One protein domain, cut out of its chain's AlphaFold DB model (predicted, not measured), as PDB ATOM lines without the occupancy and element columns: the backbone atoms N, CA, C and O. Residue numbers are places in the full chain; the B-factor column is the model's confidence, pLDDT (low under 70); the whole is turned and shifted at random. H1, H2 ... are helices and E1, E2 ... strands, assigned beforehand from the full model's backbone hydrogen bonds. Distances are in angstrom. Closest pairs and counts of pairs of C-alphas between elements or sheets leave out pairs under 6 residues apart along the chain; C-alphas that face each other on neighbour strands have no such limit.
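Overview. This is residues 232 to 349 of the 350 residues of the protein "DUF3578 domain-containing protein" of Alicyclobacillus sp. TC (UniProt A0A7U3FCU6). A small two-stranded hairpin, E1 and E2, lies in the middle, between helix H1 on one side and helices H2 and H3 on the other. H5 packs on H3, H4 follows at the end of H3 away from H2, and long loops join H1 to E1 and E1 to E2. The printed part has 118 residues, with five named helices and two named strands in the order H1, E1, E2, H2, H3, H4, H5; the sheet, order E1 - E2, is antiparallel. Among the 55 residues in named elements, under half of those printed, the class is mostly helix. The whole is compact, with a radius of gyration of the C-alphas of 14.6 A and spans of 41 by 33 by 26 A.

Arrangement. Start at residue 232 and go on to H1, residues 245 to 254. Its closest C-alphas to E2, residues 299 to 302, are those of Glu 252 and Cys 301, 6.1 A apart. E1, residues 278 to 281, forms a hairpin with E2, and their directions stand at 145 degrees. Look there for N 278 and O 302, 2.8 A apart, and N 300 and O 280, 2.8 A apart, both within hydrogen-bond range. Next find H2, residues 304 to 312: its closest C-alphas to E1 are those of Pro 304 and Glu 278, 6.2 A apart. H3, residues 315 to 328, touches H2 with residues 317 to 322 alone, at a steep tilt of 61 degrees, opposite ways; the closest C-alphas are those of Ile 310 and Arg 318, 5.0 A apart. H4, residues 330 to 336, is close to but not clearly touching H3: the closest C-alphas, those of Phe 326 and Tyr 333, are 7.8 A apart. H5, residues 341 to 347, touches H3 at a steep tilt of 53 degrees, opposite ways, closest at the C-alphas of Phe 326 and Leu 341, 6.9 A apart. H1, H3, H4 and H5 have every O i to N i+4 pair within hydrogen-bond range; H2 has 4 of 5.

Along the chain. Find C-alpha 245 at (33.309, -47.184, -11.637); from there H1 runs 14.5 A to Ile 254. E1 is 10.2 A long and E2 9.5 A. H2 is 11.8 A long. H3, the longest helix, runs 20.1 A from C-alpha 315 at (42.431, -19.334, -3.675). H4 is 10.2 A long, and H5 runs 9.9 A to C-alpha 347 at (38.165, -29.413, 3.067).

Size, cuts and confidence. The two C-alphas farthest apart are those of Thr 232 and Asn 264, 43.9 A. The printed part has no cut. The links H1 to E1 and E1 to E2 are long. Look for pLDDT under 70 at residues 232 to 243, 245, and 271 to 272; the mean of the printed part is 85.1.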
ATOM      1  N   THR A 232      36.007 -53.122   8.360       48.88
ATOM      2  CA  THR A 232      36.376 -54.545   8.361       48.88
ATOM      3  C   THR A 232      36.449 -55.163   6.958       48.88
ATOM      4  O   THR A 232      37.145 -56.158   6.782       48.88
ATOM      5  N   TYR A 233      35.802 -54.552   5.957       43.59
ATOM      6  CA  TYR A 233      35.821 -54.977   4.550       43.59
ATOM      7  C   TYR A 233      36.811 -54.187   3.679       43.59
ATOM      8  O   TYR A 233      36.968 -54.476   2.492       43.59
ATOM      9  N   VAL A 234      37.493 -53.185   4.243       46.41
ATOM     10  CA  VAL A 234      38.525 -52.426   3.531       46.41
ATOM     11  C   VAL A 234      39.811 -53.251   3.552       46.41
ATOM     12  O   VAL A 234      40.308 -53.591   4.625       46.41
ATOM     13  N   LYS A 235      40.355 -53.597   2.372       39.41
ATOM     14  CA  LYS A 235      41.649 -54.296   2.245       39.41
ATOM     15  C   LYS A 235      42.686 -53.663   3.181       39.41
ATOM     16  O   LYS A 235      42.910 -52.451   3.129       39.41
ATOM     17  N   VAL A 236      43.344 -54.495   3.993       34.28
ATOM     18  CA  VAL A 236      44.445 -54.084   4.877       34.28
ATOM     19  C   VAL A 236      45.492 -53.336   4.042       34.28
ATOM     20  O   VAL A 236      46.068 -53.910   3.122       34.28
ATOM     21  N   GLY A 237      45.691 -52.044   4.328       36.59
ATOM     22  CA  GLY A 237      46.640 -51.170   3.623       36.59
ATOM     23  C   GLY A 237      46.026 -50.044   2.775       36.59
ATOM     24  O   GLY A 237      46.760 -49.144   2.379       36.59
ATOM     25  N   SER A 238      44.707 -50.027   2.537       35.69
ATOM     26  CA  SER A 238      44.020 -48.888   1.899       35.69
ATOM     27  C   SER A 238      43.307 -48.030   2.947       35.69
ATOM     28  O   SER A 238      42.386 -48.497   3.610       35.69
ATOM     29  N   LEU A 239      43.695 -46.760   3.093       36.81
ATOM     30  CA  LEU A 239      42.979 -45.795   3.946       36.81
ATOM     31  C   LEU A 239      41.662 -45.302   3.319       36.81
ATOM     32  O   LEU A 239      40.879 -44.621   3.986       36.81
ATOM     33  N   HIS A 240      41.401 -45.651   2.055       46.50
ATOM     34  CA  HIS A 240      40.282 -45.128   1.277       46.50
ATOM     35  C   HIS A 240      39.305 -46.237   0.848       46.50
ATOM     36  O   HIS A 240      39.742 -47.361   0.571       46.50
ATOM     37  N   PRO A 241      37.990 -45.939   0.786       53.69
ATOM     38  CA  PRO A 241      37.003 -46.823   0.166       53.69
ATOM     39  C   PRO A 241      37.410 -47.155  -1.278       53.69
ATOM     40  O   PRO A 241      37.981 -46.303  -1.963       53.69
ATOM     41  N   GLN A 242      37.121 -48.372  -1.749       59.12
ATOM     42  CA  GLN A 242      37.253 -48.679  -3.176       59.12
ATOM     43  C   GLN A 242      36.300 -47.788  -3.978       59.12
ATOM     44  O   GLN A 242      35.173 -47.565  -3.548       59.12
ATOM     45  N   ARG A 243      36.777 -47.279  -5.120       69.44
ATOM     46  CA  ARG A 243      35.956 -46.514  -6.061       69.44
ATOM     47  C   ARG A 243      35.070 -47.472  -6.859       69.44
ATOM     48  O   ARG A 243      35.586 -48.468  -7.356       69.44
ATOM     49  N   ASP A 244      33.794 -47.147  -7.010       71.25
ATOM     50  CA  ASP A 244      32.809 -47.813  -7.852       71.25
ATOM     51  C   ASP A 244      32.768 -47.119  -9.228       71.25
ATOM     52  O   ASP A 244      32.233 -46.008  -9.357       71.25
ATOM     53  N   PRO A 245      33.308 -47.751 -10.290       68.88
ATOM     54  CA  PRO A 245      33.309 -47.184 -11.637       68.88
ATOM     55  C   PRO A 245      31.911 -46.791 -12.137       68.88
ATOM     56  O   PRO A 245      31.781 -45.825 -12.899       68.88
ATOM     57  N   LYS A 246      30.851 -47.461 -11.653       73.38
ATOM     58  CA  LYS A 246      29.458 -47.179 -12.030       73.38
ATOM     59  C   LYS A 246      29.025 -45.786 -11.617       73.38
ATOM     60  O   LYS A 246      28.359 -45.108 -12.394       73.38
ATOM     61  N   GLN A 247      29.427 -45.330 -10.431       82.12
ATOM     62  CA  GLN A 247      29.101 -43.984  -9.950       82.12
ATOM     63  C   GLN A 247      29.715 -42.921 -10.863       82.12
ATOM     64  O   GLN A 247      29.074 -41.926 -11.198       82.12
ATOM     65  N   GLY A 248      30.930 -43.183 -11.351       76.50
ATOM     66  CA  GLY A 248      31.572 -42.365 -12.368       76.50
ATOM     67  C   GLY A 248      30.821 -42.353 -13.702       76.50
ATOM     68  O   GLY A 248      30.641 -41.288 -14.282       76.50
ATOM     69  N   ALA A 249      30.383 -43.516 -14.190       74.25
ATOM     70  CA  ALA A 249      29.632 -43.624 -15.443       74.25
ATOM     71  C   ALA A 249      28.252 -42.942 -15.359       74.25
ATOM     72  O   ALA A 249      27.824 -42.270 -16.297       74.25
ATOM     73  N   ILE A 250      27.571 -43.060 -14.215       74.69
ATOM     74  CA  ILE A 250      26.314 -42.351 -13.943       74.69
ATOM     75  C   ILE A 250      26.548 -40.835 -13.974       74.69
ATOM     76  O   ILE A 250      25.779 -40.129 -14.622       74.69
ATOM     77  N   ALA A 251      27.619 -40.337 -13.342       84.75
ATOM     78  CA  ALA A 251      27.963 -38.913 -13.370       84.75
ATOM     79  C   ALA A 251      28.207 -38.400 -14.803       84.75
ATOM     80  O   ALA A 251      27.633 -37.380 -15.182       84.75
ATOM     81  N   GLU A 252      28.962 -39.142 -15.626       83.12
ATOM     82  CA  GLU A 252      29.212 -38.789 -17.038       83.12
ATOM     83  C   GLU A 252      27.916 -38.714 -17.861       83.12
ATOM     84  O   GLU A 252      27.758 -37.832 -18.707       83.12
ATOM     85  N   ARG A 253      26.952 -39.602 -17.590       79.19
ATOM     86  CA  ARG A 253      25.639 -39.584 -18.249       79.19
ATOM     87  C   ARG A 253      24.771 -38.417 -17.787       79.19
ATOM     88  O   ARG A 253      24.144 -37.768 -18.622       79.19
ATOM     89  N   ILE A 254      24.737 -38.132 -16.483       79.00
ATOM     90  CA  ILE A 254      23.961 -37.018 -15.910       79.00
ATOM     91  C   ILE A 254      24.460 -35.679 -16.447       79.00
ATOM     92  O   ILE A 254      23.647 -34.839 -16.829       79.00
ATOM     93  N   CYS A 255      25.779 -35.491 -16.534       83.69
ATOM     94  CA  CYS A 255      26.354 -34.271 -17.097       83.69
ATOM     95  C   CYS A 255      26.276 -34.217 -18.633       83.69
ATOM     96  O   CYS A 255      26.773 -33.267 -19.237       83.69
ATOM     97  N   GLN A 256      25.688 -35.234 -19.275       84.56
ATOM     98  CA  GLN A 256      25.588 -35.363 -20.730       84.56
ATOM     99  C   GLN A 256      26.949 -35.234 -21.424       84.56
ATOM    100  O   GLN A 256      27.056 -34.650 -22.503       84.56
ATOM    101  N   TYR A 257      27.994 -35.761 -20.782       85.56
ATOM    102  CA  TYR A 257      29.376 -35.676 -21.243       85.56
ATOM    103  C   TYR A 257      29.861 -34.233 -21.466       85.56
ATOM    104  O   TYR A 257      30.678 -33.972 -22.351       85.56
ATOM    105  N   ARG A 258      29.381 -33.289 -20.643       89.69
ATOM    106  CA  ARG A 258      29.845 -31.895 -20.594       89.69
ATOM    107  C   ARG A 258      30.545 -31.586 -19.276       89.69
ATOM    108  O   ARG A 258      30.261 -32.187 -18.241       89.69
ATOM    109  N   CYS A 259      31.467 -30.627 -19.315       96.12
ATOM    110  CA  CYS A 259      32.160 -30.148 -18.125       96.12
ATOM    111  C   CYS A 259      31.205 -29.347 -17.224       96.12
ATOM    112  O   CYS A 259      30.704 -28.295 -17.616       96.12
ATOM    113  N   GLU A 260      31.023 -29.786 -15.980       96.94
ATOM    114  CA  GLU A 260      30.169 -29.102 -14.995       96.94
ATOM    115  C   GLU A 260      30.818 -27.818 -14.437       96.94
ATOM    116  O   GLU A 260      30.143 -26.916 -13.936       96.94
ATOM    117  N   GLY A 261      32.143 -27.686 -14.569       95.75
ATOM    118  CA  GLY A 261      32.871 -26.458 -14.238       95.75
ATOM    119  C   GLY A 261      32.618 -25.333 -15.245       95.75
ATOM    120  O   GLY A 261      32.464 -24.174 -14.856       95.75
ATOM    121  N   ASN A 262      32.508 -25.666 -16.533       94.62
ATOM    122  CA  ASN A 262      32.141 -24.752 -17.613       94.62
ATOM    123  C   ASN A 262      31.675 -25.554 -18.838       94.62
ATOM    124  O   ASN A 262      32.491 -26.204 -19.487       94.62
ATOM    125  N   GLU A 263      30.391 -25.457 -19.179       91.38
ATOM    126  CA  GLU A 263      29.785 -26.217 -20.281       91.38
ATOM    127  C   GLU A 263      30.354 -25.862 -21.663       91.38
ATOM    128  O   GLU A 263      30.236 -26.660 -22.587       91.38
ATOM    129  N   ASN A 264      30.994 -24.694 -21.799       93.19
ATOM    130  CA  ASN A 264      31.632 -24.255 -23.043       93.19
ATOM    131  C   ASN A 264      33.061 -24.797 -23.212       93.19
ATOM    132  O   ASN A 264      33.700 -24.521 -24.224       93.19
ATOM    133  N   HIS A 265      33.617 -25.492 -22.213       92.56
ATOM    134  CA  HIS A 265      34.938 -26.097 -22.353       92.56
ATOM    135  C   HIS A 265      34.850 -27.380 -23.175       92.56
ATOM    136  O   HIS A 265      34.208 -28.348 -22.769       92.56
ATOM    137  N   GLU A 266      35.567 -27.391 -24.292       90.31
ATOM    138  CA  GLU A 266      35.721 -28.554 -25.154       90.31
ATOM    139  C   GLU A 266      36.990 -29.341 -24.803       90.31
ATOM    140  O   GLU A 266      37.971 -28.811 -24.273       90.31
ATOM    141  N   THR A 267      36.967 -30.630 -25.117       90.88
ATOM    142  CA  THR A 267      38.091 -31.556 -24.962       90.88
ATOM    143  C   THR A 267      38.182 -32.436 -26.199       90.88
ATOM    144  O   THR A 267      37.227 -32.534 -26.969       90.88
ATOM    145  N   PHE A 268      39.308 -33.126 -26.381       89.88
ATOM    146  CA  PHE A 268      39.412 -34.132 -27.436       89.88
ATOM    147  C   PHE A 268      38.370 -35.248 -27.243       89.88
ATOM    148  O   PHE A 268      37.907 -35.506 -26.125       89.88
ATOM    149  N   LEU A 269      37.997 -35.899 -28.345       81.19
ATOM    150  CA  LEU A 269      37.098 -37.049 -28.335       81.19
ATOM    151  C   LEU A 269      37.889 -38.331 -28.065       81.19
ATOM    152  O   LEU A 269      39.002 -38.503 -28.565       81.19
ATOM    153  N   ARG A 270      37.303 -39.237 -27.285       77.00
ATOM    154  CA  ARG A 270      37.771 -40.619 -27.132       77.00
ATOM    155  C   ARG A 270      37.454 -41.420 -28.403       77.00
ATOM    156  O   ARG A 270      36.695 -40.959 -29.252       77.00
ATOM    157  N   GLU A 271      37.979 -42.640 -28.513       66.81
ATOM    158  CA  GLU A 271      37.724 -43.529 -29.666       66.81
ATOM    159  C   GLU A 271      36.225 -43.767 -29.924       66.81
ATOM    160  O   GLU A 271      35.802 -43.901 -31.068       66.81
ATOM    161  N   ASN A 272      35.404 -43.727 -28.872       65.00
ATOM    162  CA  ASN A 272      33.947 -43.853 -28.949       65.00
ATOM    163  C   ASN A 272      33.203 -42.553 -29.331       65.00
ATOM    164  O   ASN A 272      31.978 -42.507 -29.259       65.00
ATOM    165  N   GLY A 273      33.917 -41.484 -29.696       74.00
ATOM    166  CA  GLY A 273      33.334 -40.200 -30.098       74.00
ATOM    167  C   GLY A 273      32.832 -39.319 -28.949       74.00
ATOM    168  O   GLY A 273      32.282 -38.251 -29.209       74.00
ATOM    169  N   ILE A 274      33.019 -39.723 -27.687       79.44
ATOM    170  CA  ILE A 274      32.588 -38.953 -26.510       79.44
ATOM    171  C   ILE A 274      33.720 -38.021 -26.037       79.44
ATOM    172  O   ILE A 274      34.872 -38.467 -25.987       79.44
ATOM    173  N   PRO A 275      33.434 -36.764 -25.633       83.31
ATOM    174  CA  PRO A 275      34.433 -35.873 -25.043       83.31
ATOM    175  C   PRO A 275      35.130 -36.472 -23.812       83.31
ATOM    176  O   PRO A 275      34.498 -37.088 -22.950       83.31
ATOM    177  N   TYR A 276      36.446 -36.285 -23.717       86.19
ATOM    178  CA  TYR A 276      37.238 -36.697 -22.561       86.19
ATOM    179  C   TYR A 276      36.995 -35.801 -21.333       86.19
ATOM    180  O   TYR A 276      37.315 -34.615 -21.343       86.19
ATOM    181  N   LEU A 277      36.512 -36.379 -20.230       90.44
ATOM    182  CA  LEU A 277      36.328 -35.689 -18.947       90.44
ATOM    183  C   LEU A 277      37.006 -36.455 -17.804       90.44
ATOM    184  O   LEU A 277      37.130 -37.678 -17.833       90.44
ATOM    185  N   GLU A 278      37.412 -35.722 -16.772       89.88
ATOM    186  CA  GLU A 278      37.982 -36.241 -15.533       89.88
ATOM    187  C   GLU A 278      36.918 -36.216 -14.423       89.88
ATOM    188  O   GLU A 278      36.201 -35.229 -14.240       89.88
ATOM    189  N   LYS A 279      36.804 -37.319 -13.678       92.25
ATOM    190  CA  LYS A 279      35.865 -37.467 -12.558       92.25
ATOM    191  C   LYS A 279      36.484 -36.889 -11.289       92.25
ATOM    192  O   LYS A 279      37.602 -37.261 -10.932       92.25
ATOM    193  N   HIS A 280      35.739 -36.035 -10.597       94.06
ATOM    194  CA  HIS A 280      36.192 -35.333  -9.400       94.06
ATOM    195  C   HIS A 280      35.192 -35.469  -8.250       94.06
ATOM    196  O   HIS A 280      34.051 -35.027  -8.370       94.06
ATOM    197  N   HIS A 281      35.617 -36.033  -7.120       94.25
ATOM    198  CA  HIS A 281      34.823 -36.046  -5.887       94.25
ATOM    199  C   HIS A 281      34.918 -34.687  -5.186       94.25
ATOM    200  O   HIS A 281      36.009 -34.278  -4.782       94.25
ATOM    201  N   LEU A 282      33.794 -33.981  -5.027       96.00
ATOM    202  CA  LEU A 282      33.798 -32.639  -4.433       96.00
ATOM    203  C   LEU A 282      34.012 -32.683  -2.915       96.00
ATOM    204  O   LEU A 282      34.834 -31.938  -2.400       96.00
ATOM    205  N   ILE A 283      33.346 -33.582  -2.187       94.31
ATOM    206  CA  ILE A 283      33.839 -34.028  -0.879       94.31
ATOM    207  C   ILE A 283      35.019 -34.965  -1.151       94.31
ATOM    208  O   ILE A 283      34.805 -36.035  -1.730       94.31
ATOM    209  N   PRO A 284      36.244 -34.609  -0.730       90.12
ATOM    210  CA  PRO A 284      37.419 -35.411  -1.035       90.12
ATOM    211  C   PRO A 284      37.382 -36.800  -0.377       90.12
ATOM    212  O   PRO A 284      36.931 -36.951   0.763       90.12
ATOM    213  N   MET A 285      37.898 -37.813  -1.077       81.50
ATOM    214  CA  MET A 285      37.861 -39.230  -0.665       81.50
ATOM    215  C   MET A 285      38.654 -39.545   0.618       81.50
ATOM    216  O   MET A 285      38.508 -40.621   1.204       81.50
ATOM    217  N   GLU A 286      39.502 -38.626   1.077       79.50
ATOM    218  CA  GLU A 286      40.187 -38.695   2.367       79.50
ATOM    219  C   GLU A 286      39.292 -38.372   3.570       79.50
ATOM    220  O   GLU A 286      39.683 -38.632   4.711       79.50
ATOM    221  N   ARG A 287      38.092 -37.823   3.352       81.56
ATOM    222  CA  ARG A 287      37.166 -37.491   4.438       81.56
ATOM    223  C   ARG A 287      36.361 -38.710   4.883       81.56
ATOM    224  O   ARG A 287      36.055 -39.619   4.112       81.56
ATOM    225  N   TYR A 288      36.022 -38.741   6.172       78.31
ATOM    226  CA  TYR A 288      35.245 -39.827   6.759       78.31
ATOM    227  C   TYR A 288      33.791 -39.408   6.963       78.31
ATOM    228  O   TYR A 288      33.526 -38.493   7.733       78.31
ATOM    229  N   PHE A 289      32.874 -40.119   6.307       81.81
ATOM    230  CA  PHE A 289      31.426 -39.987   6.463       81.81
ATOM    231  C   PHE A 289      30.803 -41.353   6.754       81.81
ATOM    232  O   PHE A 289      31.372 -42.380   6.372       81.81
ATOM    233  N   GLU A 290      29.656 -41.352   7.434       78.44
ATOM    234  CA  GLU A 290      28.813 -42.543   7.612       78.44
ATOM    235  C   GLU A 290      28.117 -42.929   6.307       78.44
ATOM    236  O   GLU A 290      27.985 -44.109   6.013       78.44
ATOM    237  N   THR A 291      27.752 -41.945   5.487       83.06
ATOM    238  CA  THR A 291      27.237 -42.136   4.129       83.06
ATOM    239  C   THR A 291      28.393 -42.286   3.130       83.06
ATOM    240  O   THR A 291      29.424 -41.618   3.260       83.06
ATOM    241  N   SER A 292      28.245 -43.123   2.099       84.75
ATOM    242  CA  SER A 292      29.247 -43.245   1.035       84.75
ATOM    243  C   SER A 292      29.421 -41.926   0.272       84.75
ATOM    244  O   SER A 292      28.476 -41.383  -0.310       84.75
ATOM    245  N   ILE A 293      30.656 -41.422   0.248       89.00
ATOM    246  CA  ILE A 293      31.061 -40.261  -0.563       89.00
ATOM    247  C   ILE A 293      31.507 -40.659  -1.972       89.00
ATOM    248  O   ILE A 293      31.673 -39.793  -2.827       89.00
ATOM    249  N   ASP A 294      31.662 -41.955  -2.235       86.81
ATOM    250  CA  ASP A 294      31.868 -42.481  -3.577       86.81
ATOM    251  C   ASP A 294      30.509 -42.780  -4.216       86.81
ATOM    252  O   ASP A 294      30.017 -43.906  -4.225       86.81
ATOM    253  N   HIS A 295      29.841 -41.708  -4.632       88.12
ATOM    254  CA  HIS A 295      28.498 -41.728  -5.195       88.12
ATOM    255  C   HIS A 295      28.371 -40.621  -6.238       88.12
ATOM    256  O   HIS A 295      28.949 -39.547  -6.055       88.12
ATOM    257  N   PHE A 296      27.609 -40.837  -7.312       88.81
ATOM    258  CA  PHE A 296      27.558 -39.908  -8.447       88.81
ATOM    259  C   PHE A 296      27.123 -38.489  -8.027       88.81
ATOM    260  O   PHE A 296      27.558 -37.516  -8.631       88.81
ATOM    261  N   VAL A 297      26.335 -38.341  -6.951       91.56
ATOM    262  CA  VAL A 297      25.943 -37.023  -6.410       91.56
ATOM    263  C   VAL A 297      27.123 -36.208  -5.877       91.56
ATOM    264  O   VAL A 297      27.052 -34.980  -5.859       91.56
ATOM    265  N   ASN A 298      28.211 -36.869  -5.481       95.12
ATOM    266  CA  ASN A 298      29.456 -36.246  -5.042       95.12
ATOM    267  C   ASN A 298      30.526 -36.211  -6.152       95.12
ATOM    268  O   ASN A 298      31.556 -35.565  -5.985       95.12
ATOM    269  N   ILE A 299      30.295 -36.881  -7.287       94.56
ATOM    270  CA  ILE A 299      31.219 -36.929  -8.428       94.56
ATOM    271  C   ILE A 299      30.784 -35.912  -9.484       94.56
ATOM    272  O   ILE A 299      29.642 -35.929  -9.945       94.56
ATOM    273  N   TYR A 300      31.708 -35.053  -9.893       95.81
ATOM    274  CA  TYR A 300      31.527 -34.111 -10.990       95.81
ATOM    275  C   TYR A 300      32.413 -34.478 -12.168       95.81
ATOM    276  O   TYR A 300      33.552 -34.911 -11.991       95.81
ATOM    277  N   CYS A 301      31.905 -34.258 -13.371       94.69
ATOM    278  CA  CYS A 301      32.655 -34.423 -14.604       94.69
ATOM    279  C   CYS A 301      33.244 -33.078 -15.023       94.69
ATOM    280  O   CYS A 301      32.526 -32.126 -15.329       94.69
ATOM    281  N   LEU A 302      34.570 -32.986 -15.024       96.19
ATOM    282  CA  LEU A 302      35.306 -31.756 -15.290       96.19
ATOM    283  C   LEU A 302      36.259 -31.959 -16.463       96.19
ATOM    284  O   LEU A 302      36.864 -33.016 -16.606       96.19
ATOM    285  N   CYS A 303      36.455 -30.934 -17.290       96.38
ATOM    286  CA  CYS A 303      37.579 -30.954 -18.219       96.38
ATOM    287  C   CYS A 303      38.908 -30.895 -17.433       96.38
ATOM    288  O   CYS A 303      38.921 -30.394 -16.296       96.38
ATOM    289  N   PRO A 304      40.037 -31.320 -18.028       93.50
ATOM    290  CA  PRO A 304      41.336 -31.304 -17.352       93.50
ATOM    291  C   PRO A 304      41.701 -29.935 -16.757       93.50
ATOM    292  O   PRO A 304      42.225 -29.858 -15.648       93.50
ATOM    293  N   LEU A 305      41.350 -28.834 -17.436       95.56
ATOM    294  CA  LEU A 305      41.600 -27.475 -16.942       95.56
ATOM    295  C   LEU A 305      40.820 -27.170 -15.657       95.56
ATOM    296  O   LEU A 305      41.409 -26.715 -14.680       95.56
ATOM    297  N   CYS A 306      39.514 -27.452 -15.626       96.81
ATOM    298  CA  CYS A 306      38.686 -27.219 -14.441       96.81
ATOM    299  C   CYS A 306      39.092 -28.129 -13.278       96.81
ATOM    300  O   CYS A 306      39.156 -27.668 -12.140       96.81
ATOM    301  N   HIS A 307      39.412 -29.397 -13.549       95.06
ATOM    302  CA  HIS A 307      39.862 -30.316 -12.507       95.06
ATOM    303  C   HIS A 307      41.193 -29.859 -11.896       95.06
ATOM    304  O   HIS A 307      41.310 -29.757 -10.674       95.06
ATOM    305  N   ARG A 308      42.180 -29.480 -12.724       90.81
ATOM    306  CA  ARG A 308      43.433 -28.894 -12.223       90.81
ATOM    307  C   ARG A 308      43.189 -27.580 -11.480       90.81
ATOM    308  O   ARG A 308      43.824 -27.362 -10.449       90.81
ATOM    309  N   ALA A 309      42.272 -26.734 -11.951       93.12
ATOM    310  CA  ALA A 309      41.961 -25.460 -11.312       93.12
ATOM    311  C   ALA A 309      41.462 -25.647  -9.873       93.12
ATOM    312  O   ALA A 309      41.976 -24.972  -8.987       93.12
ATOM    313  N   ILE A 310      40.572 -26.614  -9.605       93.44
ATOM    314  CA  ILE A 310      40.099 -26.932  -8.239       93.44
ATOM    315  C   ILE A 310      41.254 -27.216  -7.271       93.44
ATOM    316  O   ILE A 310      41.195 -26.823  -6.106       93.44
ATOM    317  N   HIS A 311      42.311 -27.879  -7.736       88.31
ATOM    318  CA  HIS A 311      43.437 -28.264  -6.885       88.31
ATOM    319  C   HIS A 311      44.546 -27.209  -6.820       88.31
ATOM    320  O   HIS A 311      45.155 -27.037  -5.762       88.31
ATOM    321  N   HIS A 312      44.809 -26.499  -7.918       90.56
ATOM    322  CA  HIS A 312      46.051 -25.737  -8.093       90.56
ATOM    323  C   HIS A 312      45.862 -24.242  -8.368       90.56
ATOM    324  O   HIS A 312      46.835 -23.497  -8.257       90.56
ATOM    325  N   ALA A 313      44.657 -23.779  -8.712       92.00
ATOM    326  CA  ALA A 313      44.445 -22.363  -8.994       92.00
ATOM    327  C   ALA A 313      44.590 -21.491  -7.734       92.00
ATOM    328  O   ALA A 313      44.618 -21.962  -6.585       92.00
ATOM    329  N   HIS A 314      44.641 -20.174  -7.937       94.62
ATOM    330  CA  HIS A 314      44.630 -19.230  -6.827       94.62
ATOM    331  C   HIS A 314      43.367 -19.398  -5.974       94.62
ATOM    332  O   HIS A 314      42.303 -19.788  -6.452       94.62
ATOM    333  N   LYS A 315      43.482 -19.091  -4.677       95.31
ATOM    334  CA  LYS A 315      42.431 -19.334  -3.675       95.31
ATOM    335  C   LYS A 315      41.053 -18.787  -4.085       95.31
ATOM    336  O   LYS A 315      40.057 -19.468  -3.876       95.31
ATOM    337  N   ALA A 316      41.004 -17.597  -4.688       96.12
ATOM    338  CA  ALA A 316      39.758 -16.987  -5.157       96.12
ATOM    339  C   ALA A 316      39.102 -17.773  -6.308       96.12
ATOM    340  O   ALA A 316      37.889 -17.959  -6.313       96.12
ATOM    341  N   GLU A 317      39.900 -18.280  -7.246       94.75
ATOM    342  CA  GLU A 317      39.419 -19.058  -8.390       94.75
ATOM    343  C   GLU A 317      38.949 -20.452  -7.963       94.75
ATOM    344  O   GLU A 317      37.853 -20.873  -8.333       94.75
ATOM    345  N   ARG A 318      39.709 -21.121  -7.082       95.12
ATOM    346  CA  ARG A 318      39.279 -22.380  -6.453       95.12
ATOM    347  C   ARG A 318      37.958 -22.213  -5.722       95.12
ATOM    348  O   ARG A 318      37.045 -23.005  -5.930       95.12
ATOM    349  N   LYS A 319      37.852 -21.165  -4.898       97.31
ATOM    350  CA  LYS A 319      36.637 -20.848  -4.144       97.31
ATOM    351  C   LYS A 319      35.441 -20.678  -5.081       97.31
ATOM    352  O   LYS A 319      34.438 -21.345  -4.876       97.31
ATOM    353  N   SER A 320      35.584 -19.863  -6.126       97.69
ATOM    354  CA  SER A 320      34.529 -19.627  -7.120       97.69
ATOM    355  C   SER A 320      34.052 -20.924  -7.788       97.69
ATOM    356  O   SER A 320      32.850 -21.181  -7.886       97.69
ATOM    357  N   LEU A 321      34.985 -21.794  -8.190       97.38
ATOM    358  CA  LEU A 321      34.648 -23.066  -8.827       97.38
ATOM    359  C   LEU A 321      33.985 -24.053  -7.849       97.38
ATOM    360  O   LEU A 321      32.971 -24.656  -8.193       97.38
ATOM    361  N   ILE A 322      34.499 -24.184  -6.622       97.69
ATOM    362  CA  ILE A 322      33.907 -25.040  -5.578       97.69
ATOM    363  C   ILE A 322      32.500 -24.557  -5.216       97.69
ATOM    364  O   ILE A 322      31.583 -25.370  -5.127       97.69
ATOM    365  N   GLU A 323      32.309 -23.245  -5.061       98.12
ATOM    366  CA  GLU A 323      31.003 -22.633  -4.804       98.12
ATOM    367  C   GLU A 323      30.006 -22.952  -5.915       98.12
ATOM    368  O   GLU A 323      28.886 -23.377  -5.628       98.12
ATOM    369  N   LYS A 324      30.414 -22.813  -7.182       97.88
ATOM    370  CA  LYS A 324      29.574 -23.167  -8.330       97.88
ATOM    371  C   LYS A 324      29.128 -24.630  -8.274       97.88
ATOM    372  O   LYS A 324      27.932 -24.901  -8.380       97.88
ATOM    373  N   LEU A 325      30.070 -25.559  -8.101       97.44
ATOM    374  CA  LEU A 325      29.766 -26.993  -8.079       97.44
ATOM    375  C   LEU A 325      28.884 -27.358  -6.880       97.44
ATOM    376  O   LEU A 325      27.885 -28.060  -7.047       97.44
ATOM    377  N   PHE A 326      29.192 -26.832  -5.692       97.69
ATOM    378  CA  PHE A 326      28.396 -27.054  -4.485       97.69
ATOM    379  C   PHE A 326      26.962 -26.551  -4.650       97.69
ATOM    380  O   PHE A 326      26.016 -27.284  -4.366       97.69
ATOM    381  N   ASN A 327      26.784 -25.332  -5.166       97.00
ATOM    382  CA  ASN A 327      25.465 -24.732  -5.354       97.00
ATOM    383  C   ASN A 327      24.583 -25.548  -6.311       97.00
ATOM    384  O   ASN A 327      23.376 -25.630  -6.088       97.00
ATOM    385  N   ALA A 328      25.171 -26.218  -7.308       94.69
ATOM    386  CA  ALA A 328      24.434 -27.099  -8.216       94.69
ATOM    387  C   ALA A 328      23.769 -28.293  -7.500       94.69
ATOM    388  O   ALA A 328      22.757 -28.800  -7.978       94.69
ATOM    389  N   ARG A 329      24.304 -28.737  -6.351       94.69
ATOM    390  CA  ARG A 329      23.807 -29.905  -5.594       94.69
ATOM    391  C   ARG A 329      23.636 -29.623  -4.091       94.69
ATOM    392  O   ARG A 329      23.658 -30.536  -3.271       94.69
ATOM    393  N   GLN A 330      23.440 -28.358  -3.706       95.06
ATOM    394  CA  GLN A 330      23.460 -27.908  -2.304       95.06
ATOM    395  C   GLN A 330      22.464 -28.661  -1.411       95.06
ATOM    396  O   GLN A 330      22.789 -29.023  -0.279       95.06
ATOM    397  N   LYS A 331      21.242 -28.898  -1.910       92.81
ATOM    398  CA  LYS A 331      20.206 -29.629  -1.162       92.81
ATOM    399  C   LYS A 331      20.662 -31.053  -0.843       92.81
ATOM    400  O   LYS A 331      20.581 -31.463   0.308       92.81
ATOM    401  N   THR A 332      21.225 -31.738  -1.835       89.81
ATOM    402  CA  THR A 332      21.764 -33.098  -1.732       89.81
ATOM    403  C   THR A 332      22.897 -33.184  -0.708       89.81
ATOM    404  O   THR A 332      22.899 -34.089   0.123       89.81
ATOM    405  N   TYR A 333      23.820 -32.212  -0.696       94.19
ATOM    406  CA  TYR A 333      24.896 -32.169   0.304       94.19
ATOM    407  C   TYR A 333      24.385 -32.004   1.728       94.19
ATOM    408  O   TYR A 333      24.827 -32.712   2.636       94.19
ATOM    409  N   LYS A 334      23.429 -31.093   1.918       92.75
ATOM    410  CA  LYS A 334      22.825 -30.859   3.226       92.75
ATOM    411  C   LYS A 334      22.046 -32.081   3.713       92.75
ATOM    412  O   LYS A 334      22.134 -32.414   4.888       92.75
ATOM    413  N   GLU A 335      21.297 -32.730   2.826       91.50
ATOM    414  CA  GLU A 335      20.438 -33.866   3.163       91.50
ATOM    415  C   GLU A 335      21.228 -35.145   3.463       91.50
ATOM    416  O   GLU A 335      20.968 -35.791   4.475       91.50
ATOM    417  N   PHE A 336      22.197 -35.512   2.618       88.81
ATOM    418  CA  PHE A 336      22.858 -36.820   2.714       88.81
ATOM    419  C   PHE A 336      24.205 -36.810   3.432       88.81
ATOM    420  O   PHE A 336      24.628 -37.851   3.938       88.81
ATOM    421  N   TYR A 337      24.879 -35.660   3.479       92.06
ATOM    422  CA  TYR A 337      26.200 -35.536   4.099       92.06
ATOM    423  C   TYR A 337      26.222 -34.564   5.281       92.06
ATOM    424  O   TYR A 337      27.203 -34.542   6.018       92.06
ATOM    425  N   GLY A 338      25.174 -33.752   5.470       93.69
ATOM    426  CA  GLY A 338      25.159 -32.706   6.494       93.69
ATOM    427  C   GLY A 338      26.230 -31.631   6.278       93.69
ATOM    428  O   GLY A 338      26.629 -30.982   7.238       93.69
ATOM    429  N   VAL A 339      26.712 -31.461   5.040       94.88
ATOM    430  CA  VAL A 339      27.808 -30.545   4.684       94.88
ATOM    431  C   VAL A 339      27.244 -29.249   4.114       94.88
ATOM    432  O   VAL A 339      26.434 -29.275   3.183       94.88
ATOM    433  N   ASP A 340      27.705 -28.112   4.639       97.06
ATOM    434  CA  ASP A 340      27.480 -26.798   4.037       97.06
ATOM    435  C   ASP A 340      28.702 -26.299   3.239       97.06
ATOM    436  O   ASP A 340      29.753 -26.944   3.177       97.06
ATOM    437  N   LEU A 341      28.567 -25.135   2.596       97.00
ATOM    438  CA  LEU A 341      29.644 -24.562   1.792       97.00
ATOM    439  C   LEU A 341      30.897 -24.253   2.628       97.00
ATOM    440  O   LEU A 341      32.011 -24.436   2.144       97.00
ATOM    441  N   ASN A 342      30.742 -23.785   3.868       96.88
ATOM    442  CA  ASN A 342      31.884 -23.446   4.716       96.88
ATOM    443  C   ASN A 342      32.668 -24.701   5.094       96.88
ATOM    444  O   ASN A 342      33.898 -24.676   5.101       96.88
ATOM    445  N   ASP A 343      31.975 -25.799   5.389       95.62
ATOM    446  CA  ASP A 343      32.613 -27.083   5.670       95.62
ATOM    447  C   ASP A 343      33.360 -27.619   4.450       95.62
ATOM    448  O   ASP A 343      34.514 -28.039   4.564       95.62
ATOM    449  N   LEU A 344      32.755 -27.507   3.267       95.25
ATOM    450  CA  LEU A 344      33.404 -27.891   2.023       95.25
ATOM    451  C   LEU A 344      34.654 -27.043   1.735       95.25
ATOM    452  O   LEU A 344      35.703 -27.596   1.416       95.25
ATOM    453  N   LEU A 345      34.591 -25.716   1.893       95.94
ATOM    454  CA  LEU A 345      35.747 -24.831   1.690       95.94
ATOM    455  C   LEU A 345      36.905 -25.163   2.646       95.94
ATOM    456  O   LEU A 345      38.060 -25.199   2.210       95.94
ATOM    457  N   LYS A 346      36.609 -25.525   3.904       95.12
ATOM    458  CA  LYS A 346      37.623 -26.036   4.844       95.12
ATOM    459  C   LYS A 346      38.289 -27.308   4.322       95.12
ATOM    460  O   LYS A 346      39.493 -27.471   4.519       95.12
ATOM    461  N   PHE A 347      37.562 -28.202   3.641       92.25
ATOM    462  CA  PHE A 347      38.165 -29.413   3.067       92.25
ATOM    463  C   PHE A 347      39.244 -29.103   2.025       92.25
ATOM    464  O   PHE A 347      40.192 -29.878   1.910       92.25
ATOM    465  N   TYR A 348      39.138 -27.953   1.350       91.31
ATOM    466  CA  TYR A 348      40.087 -27.447   0.354       91.31
ATOM    467  C   TYR A 348      41.123 -26.451   0.908       91.31
ATOM    468  O   TYR A 348      41.900 -25.877   0.134       91.31
ATOM    469  N   ASN A 349      41.166 -26.251   2.231       91.38
ATOM    470  CA  ASN A 349      42.003 -25.250   2.905       91.38
ATOM    471  C   ASN A 349      41.770 -23.816   2.381       91.38
ATOM    472  O   ASN A 349      42.722 -23.058   2.151       91.38
TER     473      ASN A 349